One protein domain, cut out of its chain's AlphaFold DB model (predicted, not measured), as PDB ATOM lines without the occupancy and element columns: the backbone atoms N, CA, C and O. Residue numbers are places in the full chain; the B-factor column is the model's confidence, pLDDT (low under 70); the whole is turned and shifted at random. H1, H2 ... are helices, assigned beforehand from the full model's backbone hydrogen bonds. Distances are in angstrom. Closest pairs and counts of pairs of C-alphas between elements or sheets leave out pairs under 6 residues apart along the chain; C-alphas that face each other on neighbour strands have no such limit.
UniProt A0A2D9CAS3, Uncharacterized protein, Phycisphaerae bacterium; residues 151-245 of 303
ATOM      1  N   GLU A 151     -94.481  17.780  99.417       75.19
ATOM      2  CA  GLU A 151     -93.201  17.130  99.728       75.19
ATOM      3  C   GLU A 151     -92.020  18.090  99.548       75.19
ATOM      4  O   GLU A 151     -91.154  18.175 100.422       75.19
ATOM      5  N   ALA A 152     -92.023  18.871  98.464       79.25
ATOM      6  CA  ALA A 152     -91.012  19.893  98.213       79.25
ATOM      7  C   ALA A 152     -91.070  21.014  99.269       79.25
ATOM      8  O   ALA A 152     -90.030  21.459  99.759       79.25
ATOM      9  N   GLU A 153     -92.275  21.419  99.684       80.19
ATOM     10  CA  GLU A 153     -92.500  22.355 100.790       80.19
ATOM     11  C   GLU A 153     -91.971  21.803 102.114       80.19
ATOM     12  O   GLU A 153     -91.356  22.539 102.890       80.19
ATOM     13  N   PHE A 154     -92.197  20.515 102.384       83.19
ATOM     14  CA  PHE A 154     -91.694  19.872 103.592       83.19
ATOM     15  C   PHE A 154     -90.164  19.762 103.590       83.19
ATOM     16  O   PHE A 154     -89.530  20.038 104.611       83.19
ATOM     17  N   TYR A 155     -89.565  19.411 102.450       82.31
ATOM     18  CA  TYR A 155     -88.113  19.370 102.281       82.31
ATOM     19  C   TYR A 155     -87.477  20.742 102.526       82.31
ATOM     20  O   TYR A 155     -86.531  20.856 103.311       82.31
ATOM     21  N   LEU A 156     -88.041  21.787 101.910       84.75
ATOM     22  CA  LEU A 156     -87.639  23.166 102.159       84.75
ATOM     23  C   LEU A 156     -87.755  23.475 103.653       84.75
ATOM     24  O   LEU A 156     -86.754  23.810 104.273       84.75
ATOM     25  N   TYR A 157     -88.925  23.264 104.261       84.12
ATOM     26  CA  TYR A 157     -89.155  23.520 105.685       84.12
ATOM     27  C   TYR A 157     -88.118  22.848 106.595       84.12
ATOM     28  O   TYR A 157     -87.591  23.485 107.507       84.12
ATOM     29  N   GLN A 158     -87.784  21.581 106.339       84.06
ATOM     30  CA  GLN A 158     -86.769  20.864 107.107       84.06
ATOM     31  C   GLN A 158     -85.403  21.559 107.022       84.06
ATOM     32  O   GLN A 158     -84.757  21.777 108.051       84.06
ATOM     33  N   LYS A 159     -84.975  21.944 105.815       83.69
ATOM     34  CA  LYS A 159     -83.693  22.631 105.602       83.69
ATOM     35  C   LYS A 159     -83.678  24.038 106.186       83.69
ATOM     36  O   LYS A 159     -82.665  24.457 106.741       83.69
ATOM     37  N   GLU A 160     -84.808  24.732 106.161       84.00
ATOM     38  CA  GLU A 160     -84.966  26.036 106.805       84.00
ATOM     39  C   GLU A 160     -84.789  25.946 108.318       84.00
ATOM     40  O   GLU A 160     -84.074  26.761 108.893       84.00
ATOM     41  N   GLN A 161     -85.371  24.939 108.974       81.44
ATOM     42  CA  GLN A 161     -85.198  24.732 110.416       81.44
ATOM     43  C   GLN A 161     -83.750  24.386 110.788       81.44
ATOM     44  O   GLN A 161     -83.259  24.813 111.833       81.44
ATOM     45  N   GLU A 162     -83.051  23.620 109.946       79.38
ATOM     46  CA  GLU A 162     -81.627  23.320 110.132       79.38
ATOM     47  C   GLU A 162     -80.764  24.580 109.976       79.38
ATOM     48  O   GLU A 162     -79.887  24.832 110.805       79.38
ATOM     49  N   LEU A 163     -81.033  25.394 108.950       78.75
ATOM     50  CA  LEU A 163     -80.230  26.571 108.639       78.75
ATOM     51  C   LEU A 163     -80.527  27.756 109.563       78.75
ATOM     52  O   LEU A 163     -79.591  28.434 109.970       78.75
ATOM     53  N   THR A 164     -81.782  27.971 109.962       77.19
ATOM     54  CA  THR A 164     -82.178  29.095 110.837       77.19
ATOM     55  C   THR A 164     -81.503  29.013 112.209       77.19
ATOM     56  O   THR A 164     -81.176  30.036 112.800       77.19
ATOM     57  N   LYS A 165     -81.206  27.797 112.692       75.12
ATOM     58  CA  LYS A 165     -80.404  27.585 113.913       75.12
ATOM     59  C   LYS A 165     -78.966  28.085 113.776       75.12
ATOM     60  O   LYS A 165     -78.360  28.470 114.767       75.12
ATOM     61  N   ALA A 166     -78.406  28.025 112.571       71.44
ATOM     62  CA  ALA A 166     -77.051  28.482 112.283       71.44
ATOM     63  C   ALA A 166     -77.005  29.946 111.808       71.44
ATOM     64  O   ALA A 166     -75.974  30.592 111.959       71.44
ATOM     65  N   LEU A 167     -78.095  30.446 111.217       74.75
ATOM     66  CA  LEU A 167     -78.217  31.750 110.565       74.75
ATOM     67  C   LEU A 167     -79.611  32.343 110.847       74.75
ATOM     68  O   LEU A 167     -80.553  32.072 110.096       74.75
ATOM     69  N   PRO A 168     -79.768  33.169 111.897       74.62
ATOM     70  CA  PRO A 168     -81.070  33.725 112.272       74.62
ATOM     71  C   PRO A 168     -81.653  34.677 111.212       74.62
ATOM     72  O   PRO A 168     -82.869  34.829 111.119       74.62
ATOM     73  N   ASP A 169     -80.810  35.267 110.359       78.25
ATOM     74  CA  ASP A 169     -81.243  36.157 109.274       78.25
ATOM     75  C   ASP A 169     -81.789  35.429 108.036       78.25
ATOM     76  O   ASP A 169     -82.233  36.087 107.093       78.25
ATOM     77  N   TYR A 170     -81.818  34.090 108.028       82.94
ATOM     78  CA  TYR A 170     -82.303  33.301 106.891       82.94
ATOM     79  C   TYR A 170     -83.683  33.761 106.386       82.94
ATOM     80  O   TYR A 170     -83.898  33.903 105.180       82.94
ATOM     81  N   GLN A 171     -84.607  34.048 107.309       82.81
ATOM     82  CA  GLN A 171     -85.961  34.471 106.957       82.81
ATOM     83  C   GLN A 171     -85.973  35.791 106.169       82.81
ATOM     84  O   GLN A 171     -86.748  35.922 105.225       82.81
ATOM     85  N   LYS A 172     -85.071  36.733 106.485       84.62
ATOM     86  CA  LYS A 172     -84.951  37.998 105.743       84.62
ATOM     87  C   LYS A 172     -84.472  37.756 104.313       84.62
ATOM     88  O   LYS A 172     -85.079  38.286 103.388       84.62
ATOM     89  N   SER A 173     -83.444  36.923 104.123       82.25
ATOM     90  CA  SER A 173     -82.952  36.571 102.781       82.25
ATOM     91  C   SER A 173     -84.016  35.838 101.958       82.25
ATOM     92  O   SER A 173     -84.168  36.097 100.768       82.25
ATOM     93  N   LYS A 174     -84.812  34.961 102.583       87.50
ATOM     94  CA  LYS A 174     -85.945  34.307 101.916       87.50
ATOM     95  C   LYS A 174     -87.005  35.316 101.470       87.50
ATOM     96  O   LYS A 174     -87.459  35.253 100.330       87.50
ATOM     97  N   ASP A 175     -87.405  36.229 102.350       86.50
ATOM     98  CA  ASP A 175     -88.429  37.228 102.040       86.50
ATOM     99  C   ASP A 175     -87.953  38.208 100.957       86.50
ATOM    100  O   ASP A 175     -88.724  38.552 100.060       86.50
ATOM    101  N   ALA A 176     -86.670  38.582 100.976       86.12
ATOM    102  CA  ALA A 176     -86.041  39.371  99.922       86.12
ATOM    103  C   ALA A 176     -86.044  38.633  98.573       86.12
ATOM    104  O   ALA A 176     -86.452  39.207  97.566       86.12
ATOM    105  N   LEU A 177     -85.696  37.341  98.546       86.94
ATOM    106  CA  LEU A 177     -85.753  36.540  97.319       86.94
ATOM    107  C   LEU A 177     -87.182  36.424  96.763       86.94
ATOM    108  O   LEU A 177     -87.407  36.560  95.561       86.94
ATOM    109  N   LEU A 178     -88.166  36.209  97.642       87.38
ATOM    110  CA  LEU A 178     -89.577  36.183  97.254       87.38
ATOM    111  C   LEU A 178     -90.033  37.526  96.678       87.38
ATOM    112  O   LEU A 178     -90.885  37.537  95.791       87.38
ATOM    113  N   GLN A 179     -89.493  38.642  97.170       85.94
ATOM    114  CA  GLN A 179     -89.773  39.962  96.617       85.94
ATOM    115  C   GLN A 179     -89.156  40.128  95.226       85.94
ATOM    116  O   GLN A 179     -89.863  40.564  94.325       85.94
ATOM    117  N   VAL A 180     -87.915  39.676  95.010       85.50
ATOM    118  CA  VAL A 180     -87.283  39.679  93.677       85.50
ATOM    119  C   VAL A 180     -88.134  38.915  92.659       85.50
ATOM    120  O   VAL A 180     -88.369  39.408  91.560       85.50
ATOM    121  N   PHE A 181     -88.685  37.754  93.031       85.88
ATOM    122  CA  PHE A 181     -89.605  37.026  92.151       85.88
ATOM    123  C   PHE A 181     -90.881  37.812  91.826       85.88
ATOM    124  O   PHE A 181     -91.353  37.757  90.692       85.88
ATOM    125  N   LYS A 182     -91.442  38.564  92.781       85.19
ATOM    126  CA  LYS A 182     -92.599  39.433  92.500       85.19
ATOM    127  C   LYS A 182     -92.231  40.566  91.551       85.19
ATOM    128  O   LYS A 182     -93.002  40.860  90.642       85.19
ATOM    129  N   ASP A 183     -91.072  41.179  91.764       84.62
ATOM    130  CA  ASP A 183     -90.591  42.304  90.964       84.62
ATOM    131  C   ASP A 183     -90.300  41.872  89.512       84.62
ATOM    132  O   ASP A 183     -90.529  42.639  88.579       84.62
ATOM    133  N   ASP A 184     -89.922  40.606  89.302       79.50
ATOM    134  CA  ASP A 184     -89.814  39.956  87.987       79.50
ATOM    135  C   ASP A 184     -91.169  39.635  87.316       79.50
ATOM    136  O   ASP A 184     -91.212  39.040  86.237       79.50
ATOM    137  N   GLY A 185     -92.293  40.009  87.934       77.12
ATOM    138  CA  GLY A 185     -93.641  39.792  87.400       77.12
ATOM    139  C   GLY A 185     -94.216  38.401  87.676       77.12
ATOM    140  O   GLY A 185     -95.216  38.014  87.068       77.12
ATOM    141  N   MET A 186     -93.609  37.633  88.584       78.69
ATOM    142  CA  MET A 186     -94.076  36.296  88.931       78.69
ATOM    143  C   MET A 186     -95.288  36.385  89.869       78.69
ATOM    144  O   MET A 186     -95.197  36.884  90.992       78.69
ATOM    145  N   THR A 187     -96.438  35.883  89.413       73.25
ATOM    146  CA  THR A 187     -97.707  35.939  90.162       73.25
ATOM    147  C   THR A 187     -97.719  35.019  91.379       73.25
ATOM    148  O   THR A 187     -98.336  35.358  92.383       73.25
ATOM    149  N   ASN A 188     -96.981  33.902  91.338       79.12
ATOM    150  CA  ASN A 188     -96.838  32.985  92.470       79.12
ATOM    151  C   ASN A 188     -95.357  32.664  92.786       79.12
ATOM    152  O   ASN A 188     -94.838  31.620  92.386       79.12
ATOM    153  N   PRO A 189     -94.670  33.530  93.555       82.12
ATOM    154  CA  PRO A 189     -93.287  33.314  94.003       82.12
ATOM    155  C   PRO A 189     -93.075  32.034  94.822       82.12
ATOM    156  O   PRO A 189     -91.981  31.472  94.841       82.12
ATOM    157  N   LYS A 190     -94.117  31.568  95.525       81.75
ATOM    158  CA  LYS A 190     -94.042  30.348  96.340       81.75
ATOM    159  C   LYS A 190     -93.969  29.104  95.460       81.75
ATOM    160  O   LYS A 190     -93.156  28.232  95.742       81.75
ATOM    161  N   ALA A 191     -94.735  29.062  94.370       82.56
ATOM    162  CA  ALA A 191     -94.661  27.970  93.399       82.56
ATOM    163  C   ALA A 191     -93.256  27.850  92.781       82.56
ATOM    164  O   ALA A 191     -92.739  26.747  92.630       82.56
ATOM    165  N   ALA A 192     -92.587  28.975  92.503       84.06
ATOM    166  CA  ALA A 192     -91.204  28.957  92.026       84.06
ATOM    167  C   ALA A 192     -90.222  28.424  93.078       84.06
ATOM    168  O   ALA A 192     -89.358  27.607  92.762       84.06
ATOM    169  N   MET A 193     -90.383  28.817  94.344       87.19
ATOM    170  CA  MET A 193     -89.596  28.246  95.440       87.19
ATOM    171  C   MET A 193     -89.816  26.739  95.594       87.19
ATOM    172  O   MET A 193     -88.849  26.003  95.793       87.19
ATOM    173  N   ASN A 194     -91.054  26.263  95.466       86.06
ATOM    174  CA  ASN A 194     -91.362  24.836  95.525       86.06
ATOM    175  C   ASN A 194     -90.762  24.075  94.338       86.06
ATOM    176  O   ASN A 194     -90.168  23.016  94.529       86.06
ATOM    177  N   PHE A 195     -90.823  24.644  93.133       86.56
ATOM    178  CA  PHE A 195     -90.178  24.089  91.944       86.56
ATOM    179  C   PHE A 195     -88.662  23.918  92.138       86.56
ATOM    180  O   PHE A 195     -88.127  22.828  91.925       86.56
ATOM    181  N   LEU A 196     -87.975  24.956  92.629       90.06
ATOM    182  CA  LEU A 196     -86.545  24.882  92.947       90.06
ATOM    183  C   LEU A 196     -86.260  23.872  94.066       90.06
ATOM    184  O   LEU A 196     -85.268  23.147  94.003       90.06
ATOM    185  N   SER A 197     -87.141  23.789  95.064       88.69
ATOM    186  CA  SER A 197     -87.022  22.839  96.178       88.69
ATOM    187  C   SER A 197     -87.152  21.391  95.715       88.69
ATOM    188  O   SER A 197     -86.386  20.546  96.168       88.69
ATOM    189  N   ASN A 198     -88.055  21.106  94.775       87.81
ATOM    190  CA  ASN A 198     -88.219  19.775  94.195       87.81
ATOM    191  C   ASN A 198     -86.951  19.351  93.434       87.81
ATOM    192  O   ASN A 198     -86.408  18.271  93.669       87.81
ATOM    193  N   ILE A 199     -86.408  20.238  92.594       87.69
ATOM    194  CA  ILE A 199     -85.159  19.974  91.864       87.69
ATOM    195  C   ILE A 199     -83.996  19.762  92.841       87.69
ATOM    196  O   ILE A 199     -83.234  18.805  92.696       87.69
ATOM    197  N   ALA A 200     -83.871  20.613  93.861       88.94
ATOM    198  CA  ALA A 200     -82.843  20.478  94.886       88.94
ATOM    199  C   ALA A 200     -82.955  19.151  95.649       88.94
ATOM    200  O   ALA A 200     -81.940  18.488  95.855       88.94
ATOM    201  N   GLN A 201     -84.172  18.721  95.999       87.94
ATOM    202  CA  GLN A 201     -84.419  17.433  96.646       87.94
ATOM    203  C   GLN A 201     -83.966  16.266  95.758       87.94
ATOM    204  O   GLN A 201     -83.230  15.400  96.231       87.94
ATOM    205  N   GLN A 202     -84.338  16.262  94.471       86.12
ATOM    206  CA  GLN A 202     -83.930  15.221  93.514       86.12
ATOM    207  C   GLN A 202     -82.405  15.128  93.370       86.12
ATOM    208  O   GLN A 202     -81.854  14.039  93.206       86.12
ATOM    209  N   LYS A 203     -81.720  16.271  93.459       86.12
ATOM    210  CA  LYS A 203     -80.261  16.384  93.372       86.12
ATOM    211  C   LYS A 203     -79.527  16.216  94.710       86.12
ATOM    212  O   LYS A 203     -78.302  16.142  94.708       86.12
ATOM    213  N   GLY A 204     -80.235  16.162  95.839       84.12
ATOM    214  CA  GLY A 204     -79.634  16.096  97.176       84.12
ATOM    215  C   GLY A 204     -78.939  17.390  97.627       84.12
ATOM    216  O   GLY A 204     -78.016  17.339  98.439       84.12
ATOM    217  N   VAL A 205     -79.359  18.543  97.106       88.38
ATOM    218  CA  VAL A 205     -78.764  19.861  97.381       88.38
ATOM    219  C   VAL A 205     -79.528  20.579  98.488       88.38
ATOM    220  O   VAL A 205     -80.748  20.662  98.455       88.38
ATOM    221  N   ASP A 206     -78.809  21.181  99.436       87.25
ATOM    222  CA  ASP A 206     -79.402  22.007 100.491       87.25
ATOM    223  C   ASP A 206     -80.008  23.302  99.917       87.25
ATOM    224  O   ASP A 206     -79.315  24.299  99.687       87.25
ATOM    225  N   ILE A 207     -81.323  23.272  99.679       89.88
ATOM    226  CA  ILE A 207     -82.061  24.386  99.080       89.88
ATOM    227  C   ILE A 207     -82.005  25.655  99.934       89.88
ATOM    228  O   ILE A 207     -81.898  26.743  99.377       89.88
ATOM    229  N   ALA A 208     -81.996  25.553 101.267       86.44
ATOM    230  CA  ALA A 208     -81.975  26.730 102.135       86.44
ATOM    231  C   ALA A 208     -80.659  27.513 101.965       86.44
ATOM    232  O   ALA A 208     -80.647  28.743 101.883       86.44
ATOM    233  N   LYS A 209     -79.536  26.803 101.803       88.50
ATOM    234  CA  LYS A 209     -78.246  27.429 101.473       88.50
ATOM    235  C   LYS A 209     -78.245  28.068 100.089       88.50
ATOM    236  O   LYS A 209     -77.729  29.176  99.922       88.50
ATOM    237  N   ALA A 210     -78.820  27.385  99.099       87.94
ATOM    238  CA  ALA A 210     -78.947  27.936  97.756       87.94
ATOM    239  C   ALA A 210     -79.781  29.229  97.770       87.94
ATOM    240  O   ALA A 210     -79.348  30.224  97.201       87.94
ATOM    241  N   VAL A 211     -80.904  29.251  98.496       88.69
ATOM    242  CA  VAL A 211     -81.806  30.409  98.642       88.69
ATOM    243  C   VAL A 211     -81.083  31.637  99.177       88.69
ATOM    244  O   VAL A 211     -81.160  32.695  98.555       88.69
ATOM    245  N   MET A 212     -80.306  31.507 100.257       85.81
ATOM    246  CA  MET A 212     -79.534  32.654 100.751       85.81
ATOM    247  C   MET A 212     -78.515  33.165  99.731       85.81
ATOM    248  O   MET A 212     -78.243  34.357  99.643       85.81
ATOM    249  N   THR A 213     -77.900  32.253  98.982       85.25
ATOM    250  CA  THR A 213     -76.859  32.626  98.021       85.25
ATOM    251  C   THR A 213     -77.454  33.289  96.785       85.25
ATOM    252  O   THR A 213     -76.844  34.202  96.242       85.25
ATOM    253  N   MET A 214     -78.635  32.846  96.350       85.50
ATOM    254  CA  MET A 214     -79.369  33.437  95.228       85.50
ATOM    255  C   MET A 214     -79.822  34.866  95.528       85.50
ATOM    256  O   MET A 214     -79.786  35.702  94.635       85.50
ATOM    257  N   GLU A 215     -80.184  35.164  96.778       84.31
ATOM    258  CA  GLU A 215     -80.497  36.533  97.201       84.31
ATOM    259  C   GLU A 215     -79.266  37.448  97.123       84.31
ATOM    260  O   GLU A 215     -79.328  38.534  96.555       84.31
ATOM    261  N   ARG A 216     -78.114  36.976  97.608       83.00
ATOM    262  CA  ARG A 216     -76.864  37.755  97.603       83.00
ATOM    263  C   ARG A 216     -76.191  37.857  96.235       83.00
ATOM    264  O   ARG A 216     -75.362  38.738  96.028       83.00
ATOM    265  N   ILE A 217     -76.477  36.925  95.324       84.06
ATOM    266  CA  ILE A 217     -75.843  36.839  94.004       84.06
ATOM    267  C   ILE A 217     -76.936  36.789  92.926       84.06
ATOM    268  O   ILE A 217     -77.313  35.697  92.488       84.06
ATOM    269  N   PRO A 218     -77.394  37.956  92.432       82.38
ATOM    270  CA  PRO A 218     -78.465  38.039  91.437       82.38
ATOM    271  C   PRO A 218     -78.169  37.291  90.131       82.38
ATOM    272  O   PRO A 218     -79.085  36.781  89.495       82.38
ATOM    273  N   SER A 219     -76.894  37.145  89.749       86.12
ATOM    274  CA  SER A 219     -76.522  36.412  88.531       86.12
ATOM    275  C   SER A 219     -76.932  34.933  88.575       86.12
ATOM    276  O   SER A 219     -77.170  34.340  87.533       86.12
ATOM    277  N   LEU A 220     -77.065  34.328  89.766       86.88
ATOM    278  CA  LEU A 220     -77.561  32.951  89.891       86.88
ATOM    279  C   LEU A 220     -79.037  32.839  89.489       86.88
ATOM    280  O   LEU A 220     -79.450  31.808  88.964       86.88
ATOM    281  N   LEU A 221     -79.828  33.890  89.718       85.75
ATOM    282  CA  LEU A 221     -81.216  33.939  89.265       85.75
ATOM    283  C   LEU A 221     -81.298  34.087  87.749       85.75
ATOM    284  O   LEU A 221     -82.143  33.450  87.124       85.75
ATOM    285  N   GLU A 222     -80.408  34.876  87.147       86.69
ATOM    286  CA  GLU A 222     -80.293  34.954  85.689       86.69
ATOM    287  C   GLU A 222     -79.899  33.604  85.085       86.69
ATOM    288  O   GLU A 222     -80.536  33.170  84.128       86.69
ATOM    289  N   ASP A 223     -78.933  32.900  85.681       87.56
ATOM    290  CA  ASP A 223     -78.533  31.557  85.248       87.56
ATOM    291  C   ASP A 223     -79.713  30.567  85.316       87.56
ATOM    292  O   ASP A 223     -79.915  29.775  84.394       87.56
ATOM    293  N   ILE A 224     -80.537  30.627  86.374       88.06
ATOM    294  CA  ILE A 224     -81.751  29.798  86.507       88.06
ATOM    295  C   ILE A 224     -82.775  30.151  85.424       88.06
ATOM    296  O   ILE A 224     -83.332  29.252  84.793       88.06
ATOM    297  N   LYS A 225     -82.999  31.444  85.162       87.00
ATOM    298  CA  LYS A 225     -83.898  31.892  84.087       87.00
ATOM    299  C   LYS A 225     -83.409  31.418  82.717       87.00
ATOM    300  O   LYS A 225     -84.212  30.955  81.912       87.00
ATOM    301  N   GLN A 226     -82.103  31.494  82.459       89.00
ATOM    302  CA  GLN A 226     -81.489  31.022  81.214       89.00
ATOM    303  C   GLN A 226     -81.575  29.499  81.063       89.00
ATOM    304  O   GLN A 226     -81.764  29.002  79.953       89.00
ATOM    305  N   ALA A 227     -81.482  28.752  82.166       87.25
ATOM    306  CA  ALA A 227     -81.671  27.303  82.170       87.25
ATOM    307  C   ALA A 227     -83.124  26.886  81.853       87.25
ATOM    308  O   ALA A 227     -83.358  25.750  81.426       87.25
ATOM    309  N   GLY A 228     -84.098  27.789  82.018       83.38
ATOM    310  CA  GLY A 228     -85.499  27.569  81.666       83.38
ATOM    311  C   GLY A 228     -86.113  26.408  82.450       83.38
ATOM    312  O   GLY A 228     -86.190  26.460  83.670       83.38
ATOM    313  N   ASN A 229     -86.527  25.347  81.750       83.31
ATOM    314  CA  ASN A 229     -87.083  24.123  82.351       83.31
ATOM    315  C   ASN A 229     -86.064  22.968  82.416       83.31
ATOM    316  O   ASN A 229     -86.439  21.812  82.620       83.31
ATOM    317  N   ASN A 230     -84.771  23.228  82.205       88.00
ATOM    318  CA  ASN A 230     -83.755  22.182  82.270       88.00
ATOM    319  C   ASN A 230     -83.385  21.867  83.728       88.00
ATOM    320  O   ASN A 230     -82.482  22.477  84.302       88.00
ATOM    321  N   HIS A 231     -84.059  20.873  84.312       87.75
ATOM    322  CA  HIS A 231     -83.883  20.488  85.717       87.75
ATOM    323  C   HIS A 231     -82.435  20.112  86.070       87.75
ATOM    324  O   HIS A 231     -81.999  20.362  87.191       87.75
ATOM    325  N   PHE A 232     -81.666  19.558  85.125       87.62
ATOM    326  CA  PHE A 232     -80.266  19.200  85.367       87.62
ATOM    327  C   PHE A 232     -79.387  20.440  85.530       87.62
ATOM    328  O   PHE A 232     -78.640  20.534  86.502       87.62
ATOM    329  N   MET A 233     -79.525  21.417  84.624       89.12
ATOM    330  CA  MET A 233     -78.773  22.674  84.704       89.12
ATOM    331  C   MET A 233     -79.176  23.491  85.929       89.12
ATOM    332  O   MET A 233     -78.307  24.006  86.629       89.12
ATOM    333  N   ILE A 234     -80.475  23.558  86.233       89.75
ATOM    334  CA  ILE A 234     -80.965  24.206  87.456       89.75
ATOM    335  C   ILE A 234     -80.372  23.508  88.682       89.75
ATOM    336  O   ILE A 234     -79.854  24.174  89.572       89.75
ATOM    337  N   GLY A 235     -80.357  22.174  88.704       88.94
ATOM    338  CA  GLY A 235     -79.719  21.394  89.761       88.94
ATOM    339  C   GLY A 235     -78.228  21.709  89.930       88.94
ATOM    340  O   GLY A 235     -77.772  21.869  91.058       88.94
ATOM    341  N   ASP A 236     -77.465  21.841  88.839       89.69
ATOM    342  CA  ASP A 236     -76.048  22.244  88.878       89.69
ATOM    343  C   ASP A 236     -75.860  23.668  89.426       89.69
ATOM    344  O   ASP A 236     -74.923  23.927  90.187       89.69
ATOM    345  N   ILE A 237     -76.736  24.604  89.051       90.19
ATOM    346  CA  ILE A 237     -76.694  25.988  89.540       90.19
ATOM    347  C   ILE A 237     -77.006  26.027  91.040       90.19
ATOM    348  O   ILE A 237     -76.267  26.652  91.802       90.19
ATOM    349  N   LEU A 238     -78.045  25.312  91.477       92.19
ATOM    350  CA  LEU A 238     -78.421  25.200  92.888       92.19
ATOM    351  C   LEU A 238     -77.310  24.548  93.716       92.19
ATOM    352  O   LEU A 238     -77.001  25.018  94.809       92.19
ATOM    353  N   GLU A 239     -76.660  23.509  93.193       90.25
ATOM    354  CA  GLU A 239     -75.523  22.852  93.843       90.25
ATOM    355  C   GLU A 239     -74.336  23.811  94.006       90.25
ATOM    356  O   GLU A 239     -73.781  23.951  95.101       90.25
ATOM    357  N   LYS A 240     -73.977  24.538  92.939       88.56
ATOM    358  CA  LYS A 240     -72.947  25.586  92.993       88.56
ATOM    359  C   LYS A 240     -73.302  26.668  94.008       88.56
ATOM    360  O   LYS A 240     -72.414  27.124  94.726       88.56
ATOM    361  N   ALA A 241     -74.569  27.073  94.077       87.50
ATOM    362  CA  ALA A 241     -75.054  28.063  95.031       87.50
ATOM    363  C   ALA A 241     -74.923  27.553  96.475       87.50
ATOM    364  O   ALA A 241     -74.280  28.201  97.298       87.50
ATOM    365  N   ALA A 242     -75.439  26.360  96.776       86.44
ATOM    366  CA  ALA A 242     -75.379  25.775  98.115       86.44
ATOM    367  C   ALA A 242     -73.935  25.568  98.607       86.44
ATOM    368  O   ALA A 242     -73.636  25.834  99.772       86.44
ATOM    369  N   ASN A 243     -73.021  25.168  97.717       85.94
ATOM    370  CA  ASN A 243     -71.604  24.966  98.039       85.94
ATOM    371  C   ASN A 243     -70.854  26.261  98.397       85.94
ATOM    372  O   ASN A 243     -69.803  26.201  99.043       85.94
ATOM    373  N   LYS A 244     -71.380  27.436  98.022       83.62
ATOM    374  CA  LYS A 244     -70.826  28.727  98.462       83.62
ATOM    375  C   LYS A 244     -71.095  28.990  99.946       83.62
ATOM    376  O   LYS A 244     -70.315  29.699 100.580       83.62
ATOM    377  N   VAL A 245     -72.132  28.382 100.532       77.62
ATOM    378  CA  VAL A 245     -72.447  28.521 101.961       77.62
ATOM    379  C   VAL A 245     -71.734  27.441 102.765       77.62
ATOM    380  O   VAL A 245     -72.174  26.293 102.884       77.62
TER     381      VAL A 245
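This is residues 151 to 245 of the 303 residues of an uncharacterized protein of Phycisphaerae bacterium (UniProt A0A2D9CAS3). Look for a rounded ball of crossed helices: H3, the longest, packs with H1, H2 and H6 round short H4 in the middle, and H5 folds against H6 as a hairpin. The printed part has 95 residues with six named helices, H1 to H6 in order, and no named strand: all helix. It is compact, radius of gyration of the C-alphas 12.0 A, spanning 33 by 27 by 25 A.

Start at H3, residues 189 to 203; its residues 196 to 201 alone touch H4, residues 207 to 216, closest at C-alphas 200 and 207, 5.8 A. H1, residues 151 to 164, touches H3 with residues 151 to 156 alone, about perpendicular at 88 degrees, closest at C-alphas 152 and 198, 4.9 A. H2, residues 170 to 183, touches H4, closest at C-alphas 177 and 215, 5.3 A. H6, residues 231 to 244, touches H4 with residues 238 to 244 alone, closest at C-alphas 210 and 242, 4.2 A. H5, residues 218 to 227, forms a hairpin with H6, closest at C-alphas 224 and 234, 5.7 A. In the six helices every O i to N i+4 pair is within hydrogen-bond range.

Find C-alpha 189 at (-93.287, 33.314, 94.003); H3 runs 21.4 A from there. H6 ends at (-70.826, 28.727, 98.462).

The printed part has no cut, its five links are tight, and no printed residue is under pLDDT 70.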